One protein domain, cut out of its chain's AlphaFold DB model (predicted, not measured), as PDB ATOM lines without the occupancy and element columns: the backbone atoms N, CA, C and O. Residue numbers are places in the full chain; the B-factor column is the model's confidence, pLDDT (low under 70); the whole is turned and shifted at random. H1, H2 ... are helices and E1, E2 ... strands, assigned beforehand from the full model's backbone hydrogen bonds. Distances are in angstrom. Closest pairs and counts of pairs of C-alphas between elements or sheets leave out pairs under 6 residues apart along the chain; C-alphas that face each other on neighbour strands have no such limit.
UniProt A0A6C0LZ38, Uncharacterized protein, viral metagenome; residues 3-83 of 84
ATOM      1  N   PHE A   3     325.697 343.972 157.150       98.19
ATOM      2  CA  PHE A   3     324.980 342.703 157.162       98.19
ATOM      3  C   PHE A   3     323.496 342.967 156.926       98.19
ATOM      4  O   PHE A   3     322.872 343.704 157.687       98.19
ATOM      5  N   ILE A   4     322.931 342.382 155.876       98.12
ATOM      6  CA  ILE A   4     321.502 342.490 155.565       98.12
ATOM      7  C   ILE A   4     320.832 341.169 155.906       98.12
ATOM      8  O   ILE A   4     321.273 340.125 155.429       98.12
ATOM      9  N   VAL A   5     319.773 341.220 156.710       98.38
ATOM     10  CA  VAL A   5     318.956 340.053 157.051       98.38
ATOM     11  C   VAL A   5     317.754 340.007 156.115       98.38
ATOM     12  O   VAL A   5     317.001 340.976 156.017       98.38
ATOM     13  N   PHE A   6     317.574 338.877 155.447       98.06
ATOM     14  CA  PHE A   6     316.453 338.592 154.562       98.06
ATOM     15  C   PHE A   6     315.587 337.492 155.158       98.06
ATOM     16  O   PHE A   6     316.113 336.511 155.683       98.06
ATOM     17  N   TYR A   7     314.279 337.646 155.009       97.69
ATOM     18  CA  TYR A   7     313.323 336.550 155.046       97.69
ATOM     19  C   TYR A   7     312.930 336.220 153.608       97.69
ATOM     20  O   TYR A   7     312.603 337.120 152.833       97.69
ATOM     21  N   ILE A   8     312.991 334.946 153.249       97.44
ATOM     22  CA  ILE A   8     312.630 334.440 151.931       97.44
ATOM     23  C   ILE A   8     311.499 333.439 152.131       97.44
ATOM     24  O   ILE A   8     311.744 332.328 152.608       97.44
ATOM     25  N   GLN A   9     310.282 333.834 151.749       96.38
ATOM     26  CA  GLN A   9     309.155 332.911 151.760       96.38
ATOM     27  C   GLN A   9     309.325 331.908 150.618       96.38
ATOM     28  O   GLN A   9     309.427 332.301 149.452       96.38
ATOM     29  N   THR A  10     309.351 330.617 150.933       95.00
ATOM     30  CA  THR A  10     309.630 329.572 149.935       95.00
ATOM     31  C   THR A  10     308.444 329.315 149.004       95.00
ATOM     32  O   THR A  10     308.652 329.037 147.823       95.00
ATOM     33  N   ASP A  11     307.216 329.479 149.501       95.94
ATOM     34  CA  ASP A  11     305.986 329.243 148.732       95.94
ATOM     35  C   ASP A  11     305.583 330.420 147.826       95.94
ATOM     36  O   ASP A  11     305.093 330.211 146.714       95.94
ATOM     37  N   ILE A  12     305.761 331.662 148.292       95.38
ATOM     38  CA  ILE A  12     305.387 332.885 147.557       95.38
ATOM     39  C   ILE A  12     306.540 333.896 147.674       95.38
ATOM     40  O   ILE A  12     306.504 334.785 148.529       95.38
ATOM     41  N   PRO A  13     307.588 333.774 146.837       92.81
ATOM     42  CA  PRO A  13     308.806 334.575 146.957       92.81
ATOM     43  C   PRO A  13     308.585 336.091 146.935       92.81
ATOM     44  O   PRO A  13     309.410 336.830 147.467       92.81
ATOM     45  N   GLU A  14     307.484 336.581 146.365       95.88
ATOM     46  CA  GLU A  14     307.116 338.001 146.356       95.88
ATOM     47  C   GLU A  14     306.830 338.573 147.754       95.88
ATOM     48  O   GLU A  14     306.923 339.786 147.934       95.88
ATOM     49  N   ASN A  15     306.520 337.725 148.739       95.62
ATOM     50  CA  ASN A  15     306.363 338.128 150.141       95.62
ATOM     51  C   ASN A  15     307.687 338.093 150.922       95.62
ATOM     52  O   ASN A  15     307.695 338.324 152.131       95.62
ATOM     53  N   SER A  16     308.803 337.785 150.258       96.88
ATOM     54  CA  SER A  16     310.131 337.903 150.861       96.88
ATOM     55  C   SER A  16     310.420 339.358 151.219       96.88
ATOM     56  O   SER A  16     310.053 340.281 150.489       96.88
ATOM     57  N   GLU A  17     311.133 339.579 152.317       97.12
ATOM     58  CA  GLU A  17     311.394 340.924 152.820       97.12
ATOM     59  C   GLU A  17     312.809 341.096 153.373       97.12
ATOM     60  O   GLU A  17     313.475 340.154 153.809       97.12
ATOM     61  N   VAL A  18     313.269 342.349 153.366       97.75
ATOM     62  CA  VAL A  18     314.455 342.761 154.117       97.75
ATOM     63  C   VAL A  18     314.019 343.035 155.549       97.75
ATOM     64  O   VAL A  18     313.283 343.985 155.805       97.75
ATOM     65  N   LEU A  19     314.511 342.227 156.481       97.31
ATOM     66  CA  LEU A  19     314.180 342.339 157.899       97.31
ATOM     67  C   LEU A  19     314.980 343.445 158.592       97.31
ATOM     68  O   LEU A  19     314.481 344.092 159.512       97.31
ATOM     69  N   GLY A  20     316.215 343.689 158.146       97.25
ATOM     70  CA  GLY A  20     317.050 344.739 158.716       97.25
ATOM     71  C   GLY A  20     318.447 344.826 158.115       97.25
ATOM     72  O   GLY A  20     318.900 343.939 157.389       97.25
ATOM     73  N   VAL A  21     319.128 345.926 158.439       97.88
ATOM     74  CA  VAL A  21     320.500 346.226 158.023       97.88
ATOM     75  C   VAL A  21     321.319 346.548 159.268       97.88
ATOM     76  O   VAL A  21     320.961 347.439 160.037       97.88
ATOM     77  N   PHE A  22     322.423 345.833 159.453       97.88
ATOM     78  CA  PHE A  22     323.223 345.847 160.672       97.88
ATOM     79  C   PHE A  22     324.695 346.087 160.353       97.88
ATOM     80  O   PHE A  22     325.217 345.622 159.343       97.88
ATOM     81  N   ASN A  23     325.399 346.774 161.249       97.06
ATOM     82  CA  ASN A  23     326.852 346.964 161.143       97.06
ATOM     83  C   ASN A  23     327.639 345.881 161.903       97.06
ATOM     84  O   ASN A  23     328.868 345.877 161.880       97.06
ATOM     85  N   ASN A  24     326.933 344.972 162.577       96.25
ATOM     86  CA  ASN A  24     327.483 343.900 163.392       96.25
ATOM     87  C   ASN A  24     326.807 342.569 163.028       96.25
ATOM     88  O   ASN A  24     325.580 342.473 162.990       96.25
ATOM     89  N   LYS A  25     327.616 341.529 162.797       97.50
ATOM     90  CA  LYS A  25     327.144 340.173 162.505       97.50
ATOM     91  C   LYS A  25     326.348 339.569 163.663       97.50
ATOM     92  O   LYS A  25     325.343 338.915 163.422       97.50
ATOM     93  N   GLU A  26     326.763 339.797 164.907       98.00
ATOM     94  CA  GLU A  26     326.063 339.273 166.088       98.00
ATOM     95  C   GLU A  26     324.644 339.839 166.203       98.00
ATOM     96  O   GLU A  26     323.708 339.111 166.520       98.00
ATOM     97  N   GLU A  27     324.470 341.129 165.902       97.94
ATOM     98  CA  GLU A  27     323.151 341.772 165.885       97.94
ATOM     99  C   GLU A  27     322.274 341.203 164.769       97.94
ATOM    100  O   GLU A  27     321.119 340.871 165.022       97.94
ATOM    101  N   ALA A  28     322.836 340.999 163.573       98.25
ATOM    102  CA  ALA A  28     322.123 340.374 162.461       98.25
ATOM    103  C   ALA A  28     321.675 338.936 162.782       98.25
ATOM    104  O   ALA A  28     320.551 338.559 162.461       98.25
ATOM    105  N   VAL A  29     322.521 338.137 163.447       98.31
ATOM    106  CA  VAL A  29     322.172 336.770 163.881       98.31
ATOM    107  C   VAL A  29     321.072 336.791 164.941       98.31
ATOM    108  O   VAL A  29     320.135 336.001 164.858       98.31
ATOM    109  N   ARG A  30     321.143 337.701 165.919       97.38
ATOM    110  CA  ARG A  30     320.084 337.840 166.931       97.38
ATOM    111  C   ARG A  30     318.755 338.250 166.310       97.38
ATOM    112  O   ARG A  30     317.744 337.653 166.659       97.38
ATOM    113  N   GLU A  31     318.761 339.211 165.387       97.12
ATOM    114  CA  GLU A  31     317.548 339.609 164.665       97.12
ATOM    115  C   GLU A  31     316.970 338.427 163.885       97.12
ATOM    116  O   GLU A  31     315.772 338.171 163.953       97.12
ATOM    117  N   LEU A  32     317.819 337.675 163.180       97.62
ATOM    118  CA  LEU A  32     317.398 336.501 162.424       97.62
ATOM    119  C   LEU A  32     316.667 335.483 163.314       97.62
ATOM    120  O   LEU A  32     315.559 335.065 162.985       97.62
ATOM    121  N   LEU A  33     317.256 335.125 164.458       97.00
ATOM    122  CA  LEU A  33     316.667 334.156 165.388       97.00
ATOM    123  C   LEU A  33     315.387 334.679 166.046       97.00
ATOM    124  O   LEU A  33     314.433 333.920 166.215       97.00
ATOM    125  N   GLU A  34     315.343 335.972 166.374       95.62
ATOM    126  CA  GLU A  34     314.152 336.627 166.922       95.62
ATOM    127  C   GLU A  34     312.993 336.594 165.913       95.62
ATOM    128  O   GLU A  34     311.862 336.266 166.281       95.62
ATOM    129  N   ARG A  35     313.262 336.862 164.628       95.25
ATOM    130  CA  ARG A  35     312.258 336.825 163.548       95.25
ATOM    131  C   ARG A  35     311.773 335.415 163.240       95.25
ATOM    132  O   ARG A  35     310.582 335.229 162.998       95.25
ATOM    133  N   ALA A  36     312.662 334.433 163.338       95.06
ATOM    134  CA  ALA A  36     312.327 333.012 163.279       95.06
ATOM    135  C   ALA A  36     311.688 332.478 164.584       95.06
ATOM    136  O   ALA A  36     311.388 331.292 164.691       95.06
ATOM    137  N   ASN A  37     311.442 333.349 165.573       95.44
ATOM    138  CA  ASN A  37     310.786 333.048 166.850       95.44
ATOM    139  C   ASN A  37     311.495 332.007 167.729       95.44
ATOM    140  O   ASN A  37     310.857 331.417 168.607       95.44
ATOM    141  N   TYR A  38     312.807 331.826 167.564       95.50
ATOM    142  CA  TYR A  38     313.592 330.972 168.449       95.50
ATOM    143  C   TYR A  38     313.915 331.685 169.758       95.50
ATOM    144  O   TYR A  38     314.422 332.806 169.773       95.50
ATOM    145  N   ARG A  39     313.645 331.019 170.882       94.31
ATOM    146  CA  ARG A  39     313.948 331.527 172.226       94.31
ATOM    147  C   ARG A  39     314.339 330.401 173.161       94.31
ATOM    148  O   ARG A  39     313.853 329.278 173.040       94.31
ATOM    149  N   GLU A  40     315.139 330.734 174.162       92.75
ATOM    150  CA  GLU A  40     315.364 329.858 175.305       92.75
ATOM    151  C   GLU A  40     314.348 330.153 176.418       92.75
ATOM    152  O   GLU A  40     314.191 331.295 176.859       92.75
ATOM    153  N   LYS A  41     313.654 329.118 176.897       89.31
ATOM    154  CA  LYS A  41     312.679 329.213 177.987       89.31
ATOM    155  C   LYS A  41     312.858 328.039 178.941       89.31
ATOM    156  O   LYS A  41     312.676 326.890 178.559       89.31
ATOM    157  N   ASN A  42     313.190 328.324 180.202       87.94
ATOM    158  CA  ASN A  42     313.458 327.307 181.231       87.94
ATOM    159  C   ASN A  42     314.543 326.285 180.824       87.94
ATOM    160  O   ASN A  42     314.407 325.097 181.113       87.94
ATOM    161  N   GLY A  43     315.594 326.738 180.128       85.62
ATOM    162  CA  GLY A  43     316.678 325.875 179.641       85.62
ATOM    163  C   GLY A  43     316.295 324.980 178.460       85.62
ATOM    164  O   GLY A  43     317.005 324.026 178.164       85.62
ATOM    165  N   LYS A  44     315.153 325.244 177.815       90.62
ATOM    166  CA  LYS A  44     314.706 324.552 176.605       90.62
ATOM    167  C   LYS A  44     314.659 325.514 175.433       90.62
ATOM    168  O   LYS A  44     314.207 326.651 175.590       90.62
ATOM    169  N   LEU A  45     315.067 325.038 174.262       93.44
ATOM    170  CA  LEU A  45     314.840 325.741 173.009       93.44
ATOM    171  C   LEU A  45     313.356 325.660 172.639       93.44
ATOM    172  O   LEU A  45     312.719 324.610 172.738       93.44
ATOM    173  N   THR A  46     312.804 326.794 172.236       94.38
ATOM    174  CA  THR A  46     311.419 326.915 171.787       94.38
ATOM    175  C   THR A  46     311.353 327.702 170.492       94.38
ATOM    176  O   THR A  46     312.160 328.612 170.299       94.38
ATOM    177  N   GLN A  47     310.381 327.377 169.647       94.69
ATOM    178  CA  GLN A  47     310.033 328.108 168.433       94.69
ATOM    179  C   GLN A  47     308.518 328.333 168.435       94.69
ATOM    180  O   GLN A  47     307.760 327.415 168.728       94.69
ATOM    181  N   TYR A  48     308.059 329.566 168.206       91.12
ATOM    182  CA  TYR A  48     306.624 329.916 168.240       91.12
ATOM    183  C   TYR A  48     305.860 329.415 169.490       91.12
ATOM    184  O   TYR A  48     304.674 329.120 169.420       91.12
ATOM    185  N   MET A  49     306.524 329.398 170.657       88.44
ATOM    186  CA  MET A  49     306.040 328.888 171.960       88.44
ATOM    187  C   MET A  49     306.075 327.368 172.154       88.44
ATOM    188  O   MET A  49     305.929 326.926 173.300       88.44
ATOM    189  N   ASP A  50     306.332 326.597 171.105       91.31
ATOM    190  CA  ASP A  50     306.460 325.146 171.169       91.31
ATOM    191  C   ASP A  50     307.914 324.729 171.400       91.31
ATOM    192  O   ASP A  50     308.849 325.474 171.105       91.31
ATOM    193  N   GLN A  51     308.123 323.553 171.995       91.44
ATOM    194  CA  GLN A  51     309.469 323.014 172.195       91.44
ATOM    195  C   GLN A  51     310.065 322.625 170.837       91.44
ATOM    196  O   GLN A  51     309.424 321.918 170.067       91.44
ATOM    197  N   CYS A  52     311.289 323.079 170.569       90.56
ATOM    198  CA  CYS A  52     312.032 322.724 169.366       90.56
ATOM    199  C   CYS A  52     313.114 321.705 169.729       90.56
ATOM    200  O   CYS A  52     313.998 322.008 170.530       90.56
ATOM    201  N   ASP A  53     313.048 320.534 169.103       89.69
ATOM    202  CA  ASP A  53     313.982 319.424 169.326       89.69
ATOM    203  C   ASP A  53     314.970 319.237 168.152       89.69
ATOM    204  O   ASP A  53     315.757 318.295 168.143       89.69
ATOM    205  N   GLU A  54     314.932 320.124 167.151       88.12
ATOM    206  CA  GLU A  54     315.807 320.085 165.964       88.12
ATOM    207  C   GLU A  54     317.257 320.477 166.269       88.12
ATOM    208  O   GLU A  54     318.178 320.093 165.548       88.12
ATOM    209  N   TYR A  55     317.456 321.237 167.346       90.31
ATOM    210  CA  TYR A  55     318.754 321.726 167.787       90.31
ATOM    211  C   TYR A  55     318.932 321.448 169.277       90.31
ATOM    212  O   TYR A  55     317.981 321.545 170.053       90.31
ATOM    213  N   ASP A  56     320.171 321.171 169.679       90.12
ATOM    214  CA  ASP A  56     320.506 320.812 171.060       90.12
ATOM    215  C   ASP A  56     320.251 321.962 172.052       90.12
ATOM    216  O   ASP A  56     319.788 321.745 173.175       90.12
ATOM    217  N   SER A  57     320.541 323.203 171.649       93.44
ATOM    218  CA  SER A  57     320.338 324.394 172.475       93.44
ATOM    219  C   SER A  57     320.228 325.674 171.641       93.44
ATOM    220  O   SER A  57     320.601 325.715 170.467       93.44
ATOM    221  N   PHE A  58     319.768 326.766 172.266       94.75
ATOM    222  CA  PHE A  58     319.787 328.091 171.631       94.75
ATOM    223  C   PHE A  58     321.214 328.545 171.290       94.75
ATOM    224  O   PHE A  58     321.427 329.187 170.266       94.75
ATOM    225  N   ALA A  59     322.200 328.196 172.123       95.38
ATOM    226  CA  ALA A  59     323.600 328.523 171.871       95.38
ATOM    227  C   ALA A  59     324.145 327.777 170.644       95.38
ATOM    228  O   ALA A  59     324.850 328.373 169.830       95.38
ATOM    229  N   ASP A  60     323.783 326.505 170.477       95.06
ATOM    230  CA  ASP A  60     324.192 325.714 169.315       95.06
ATOM    231  C   ASP A  60     323.549 326.244 168.036       95.06
ATOM    232  O   ASP A  60     324.253 326.507 167.062       95.06
ATOM    233  N   LEU A  61     322.242 326.523 168.066       96.06
ATOM    234  CA  LEU A  61     321.536 327.173 166.961       96.06
ATOM    235  C   LEU A  61     322.173 328.523 166.598       96.06
ATOM    236  O   LEU A  61     322.442 328.794 165.427       96.06
ATOM    237  N   TYR A  62     322.482 329.354 167.596       97.44
ATOM    238  CA  TYR A  62     323.179 330.620 167.382       97.44
ATOM    239  C   TYR A  62     324.521 330.416 166.679       97.44
ATOM    240  O   TYR A  62     324.814 331.119 165.716       97.44
ATOM    241  N   ASN A  63     325.323 329.443 167.110       97.38
ATOM    242  CA  ASN A  63     326.624 329.158 166.504       97.38
ATOM    243  C   ASN A  63     326.501 328.643 165.063       97.38
ATOM    244  O   ASN A  63     327.326 329.001 164.215       97.38
ATOM    245  N   ILE A  64     325.468 327.847 164.771       96.81
ATOM    246  CA  ILE A  64     325.153 327.367 163.419       96.81
ATOM    247  C   ILE A  64     324.820 328.551 162.514       96.81
ATOM    248  O   ILE A  64     325.475 328.732 161.488       96.81
ATOM    249  N   VAL A  65     323.876 329.407 162.915       97.69
ATOM    250  CA  VAL A  65     323.483 330.587 162.125       97.69
ATOM    251  C   VAL A  65     324.634 331.582 162.014       97.69
ATOM    252  O   VAL A  65     324.862 332.155 160.952       97.69
ATOM    253  N   PHE A  66     325.421 331.764 163.072       98.12
ATOM    254  CA  PHE A  66     326.602 332.616 163.029       98.12
ATOM    255  C   PHE A  66     327.634 332.093 162.024       98.12
ATOM    256  O   PHE A  66     328.245 332.882 161.303       98.12
ATOM    257  N   SER A  67     327.823 330.781 161.925       97.56
ATOM    258  CA  SER A  67     328.783 330.186 160.990       97.56
ATOM    259  C   SER A  67     328.263 330.188 159.552       97.56
ATOM    260  O   SER A  67     328.970 330.629 158.647       97.56
ATOM    261  N   ASN A  68     327.018 329.757 159.358       97.62
ATOM    262  CA  ASN A  68     326.420 329.541 158.041       97.62
ATOM    263  C   ASN A  68     325.802 330.806 157.445       97.62
ATOM    264  O   ASN A  68     325.588 330.867 156.239       97.62
ATOM    265  N   MET A  69     325.522 331.814 158.277       97.81
ATOM    266  CA  MET A  69     324.819 333.042 157.890       97.81
ATOM    267  C   MET A  69     323.440 332.769 157.279       97.81
ATOM    268  O   MET A  69     322.925 333.553 156.486       97.81
ATOM    269  N   GLU A  70     322.835 331.653 157.666       97.75
ATOM    270  CA  GLU A  70     321.575 331.165 157.133       97.75
ATOM    271  C   GLU A  70     320.896 330.256 158.159       97.75
ATOM    272  O   GLU A  70     321.565 329.554 158.923       97.75
ATOM    273  N   LEU A  71     319.569 330.281 158.151       96.88
ATOM    274  CA  LEU A  71     318.689 329.344 158.827       96.88
ATOM    275  C   LEU A  71     317.621 328.909 157.825       96.88
ATOM    276  O   LEU A  71     316.949 329.757 157.237       96.88
ATOM    277  N   VAL A  72     317.491 327.602 157.624       93.81
ATOM    278  CA  VAL A  72     316.497 327.016 156.722       93.81
ATOM    279  C   VAL A  72     315.521 326.207 157.557       93.81
ATOM    280  O   VAL A  72     315.930 325.273 158.243       93.81
ATOM    281  N   ASP A  73     314.255 326.580 157.470       85.06
ATOM    282  CA  ASP A  73     313.104 325.884 158.039       85.06
ATOM    283  C   ASP A  73     312.061 325.736 156.905       85.06
ATOM    284  O   ASP A  73     312.437 325.523 155.748       85.06
ATOM    285  N   VAL A  74     310.765 325.892 157.185       88.56
ATOM    286  CA  VAL A  74     309.709 326.083 156.176       88.56
ATOM    287  C   VAL A  74     310.076 327.221 155.220       88.56
ATOM    288  O   VAL A  74     309.931 327.097 154.006       88.56
ATOM    289  N   ASP A  75     310.615 328.305 155.775       94.00
ATOM    290  CA  ASP A  75     311.139 329.452 155.044       94.00
ATOM    291  C   ASP A  75     312.644 329.619 155.280       94.00
ATOM    292  O   ASP A  75     313.245 328.957 156.131       94.00
ATOM    293  N   ILE A  76     313.277 330.518 154.526       96.75
ATOM    294  CA  ILE A  76     314.718 330.760 154.636       96.75
ATOM    295  C   ILE A  76     314.960 332.134 155.246       96.75
ATOM    296  O   ILE A  76     314.492 333.150 154.733       96.75
ATOM    297  N   TYR A  77     315.785 332.181 156.286       98.00
ATOM    298  CA  TYR A  77     316.360 333.420 156.782       98.00
ATOM    299  C   TYR A  77     317.844 333.467 156.434       98.00
ATOM    300  O   TYR A  77     318.595 332.552 156.766       98.00
ATOM    301  N   ARG A  78     318.297 334.539 155.780       98.25
ATOM    302  CA  ARG A  78     319.681 334.652 155.294       98.25
ATOM    303  C   ARG A  78     320.303 335.985 155.665       98.25
ATOM    304  O   ARG A  78     319.689 337.034 155.498       98.25
ATOM    305  N   ILE A  79     321.561 335.949 156.086       98.56
ATOM    306  CA  ILE A  79     322.395 337.126 156.303       98.56
ATOM    307  C   ILE A  79     323.344 337.261 155.115       98.56
ATOM    308  O   ILE A  79     324.153 336.378 154.848       98.56
ATOM    309  N   THR A  80     323.270 338.382 154.402       97.94
ATOM    310  CA  THR A  80     324.224 338.717 153.336       97.94
ATOM    311  C   THR A  80     325.204 339.764 153.833       97.94
ATOM    312  O   THR A  80     324.797 340.815 154.326       97.94
ATOM    313  N   GLU A  81     326.494 339.484 153.684       96.62
ATOM    314  CA  GLU A  81     327.562 340.435 153.973       96.62
ATOM    315  C   GLU A  81     327.903 341.260 152.732       96.62
ATOM    316  O   GLU A  81     328.157 340.721 151.654       96.62
ATOM    317  N   ILE A  82     327.928 342.581 152.894       95.81
ATOM    318  CA  ILE A  82     328.308 343.532 151.854       95.81
ATOM    319  C   ILE A  82     329.573 344.272 152.312       95.81
ATOM    320  O   ILE A  82     329.539 344.989 153.326       95.81
ATOM    321  N   PRO A  83     330.710 344.116 151.605       89.88
ATOM    322  CA  PRO A  83     331.883 344.944 151.848       89.88
ATOM    323  C   PRO A  83     331.579 346.401 151.469       89.88
ATOM    324  O   PRO A  83     330.909 346.654 150.470       89.88
TER     325      PRO A  83
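AT A GLANCE: This is residues 3 to 83 of the 84 residues of an uncharacterized protein of viral metagenome (UniProt A0A6C0LZ38). A four-stranded sheet makes a wall with one bare face; H1 covers its other face, and H2 lies on that same face beside the strands, near E5. H2 reaches away from the sheet to the small hairpin E3 and E4, at one end of the longest axis. The printed part has 81 residues, with two named helices and six named strands in the order E1 E2 H1 E3 E4 H2 E5 E6. The large sheet runs E2 E1 E6 E5, antiparallel throughout; the class is mixed. The whole is compact, radius of gyration of the C-alphas 12.5 A, spanning 37 by 29 by 16 A.

HOW THE PARTS SIT: E1, residues 3 to 8, and E2, residues 17 to 22, form an antiparallel hairpin, with N 5 and O 20 2.9 A apart, within hydrogen-bond range. H1, residues 25 to 35, lies over E1 and E6, residues 76 to 82, at a height of 7.9 A over the sheet, giving two layers, a helix on one face of a sheet. The closest C-alphas of E1 and H1 are those of Val 5 and Ala 28, 6.3 A. E3, residues 38 to 41, and E4, residues 44 to 47, form a hairpin, N 39 to O 46 2.9 A. H2, residues 58 to 68, touches H1 at a steep tilt of 60 degrees, opposite ways; the closest C-alphas, Val 29 and Phe 66, are 6.1 A apart. The closest C-alphas of E4 and H2 are those of Leu 45 and Phe 58, 5.6 A. E5, residues 70 to 72, forms a hairpin with E6, N 71 to O 77 2.8 A; E6 is antiparallel to E1, N 6 to O 78 2.8 A. In H1 and H2 every O i to N i+4 pair is within hydrogen-bond range.

IN THESE COORDINATES: E1 begins at C-alpha 3 (324.980, 342.703, 157.162). H1 measures 15.3 A, H2 15.2 A and E6 18.9 A, which ends at C-alpha 82 (328.308, 343.532, 151.854).

THE WHOLE: The farthest C-alphas, Asn 42 and Pro 83, are 38.9 A apart. The printed part has no cut and no long link. Its mean pLDDT is 95.1, and no printed residue is under 70.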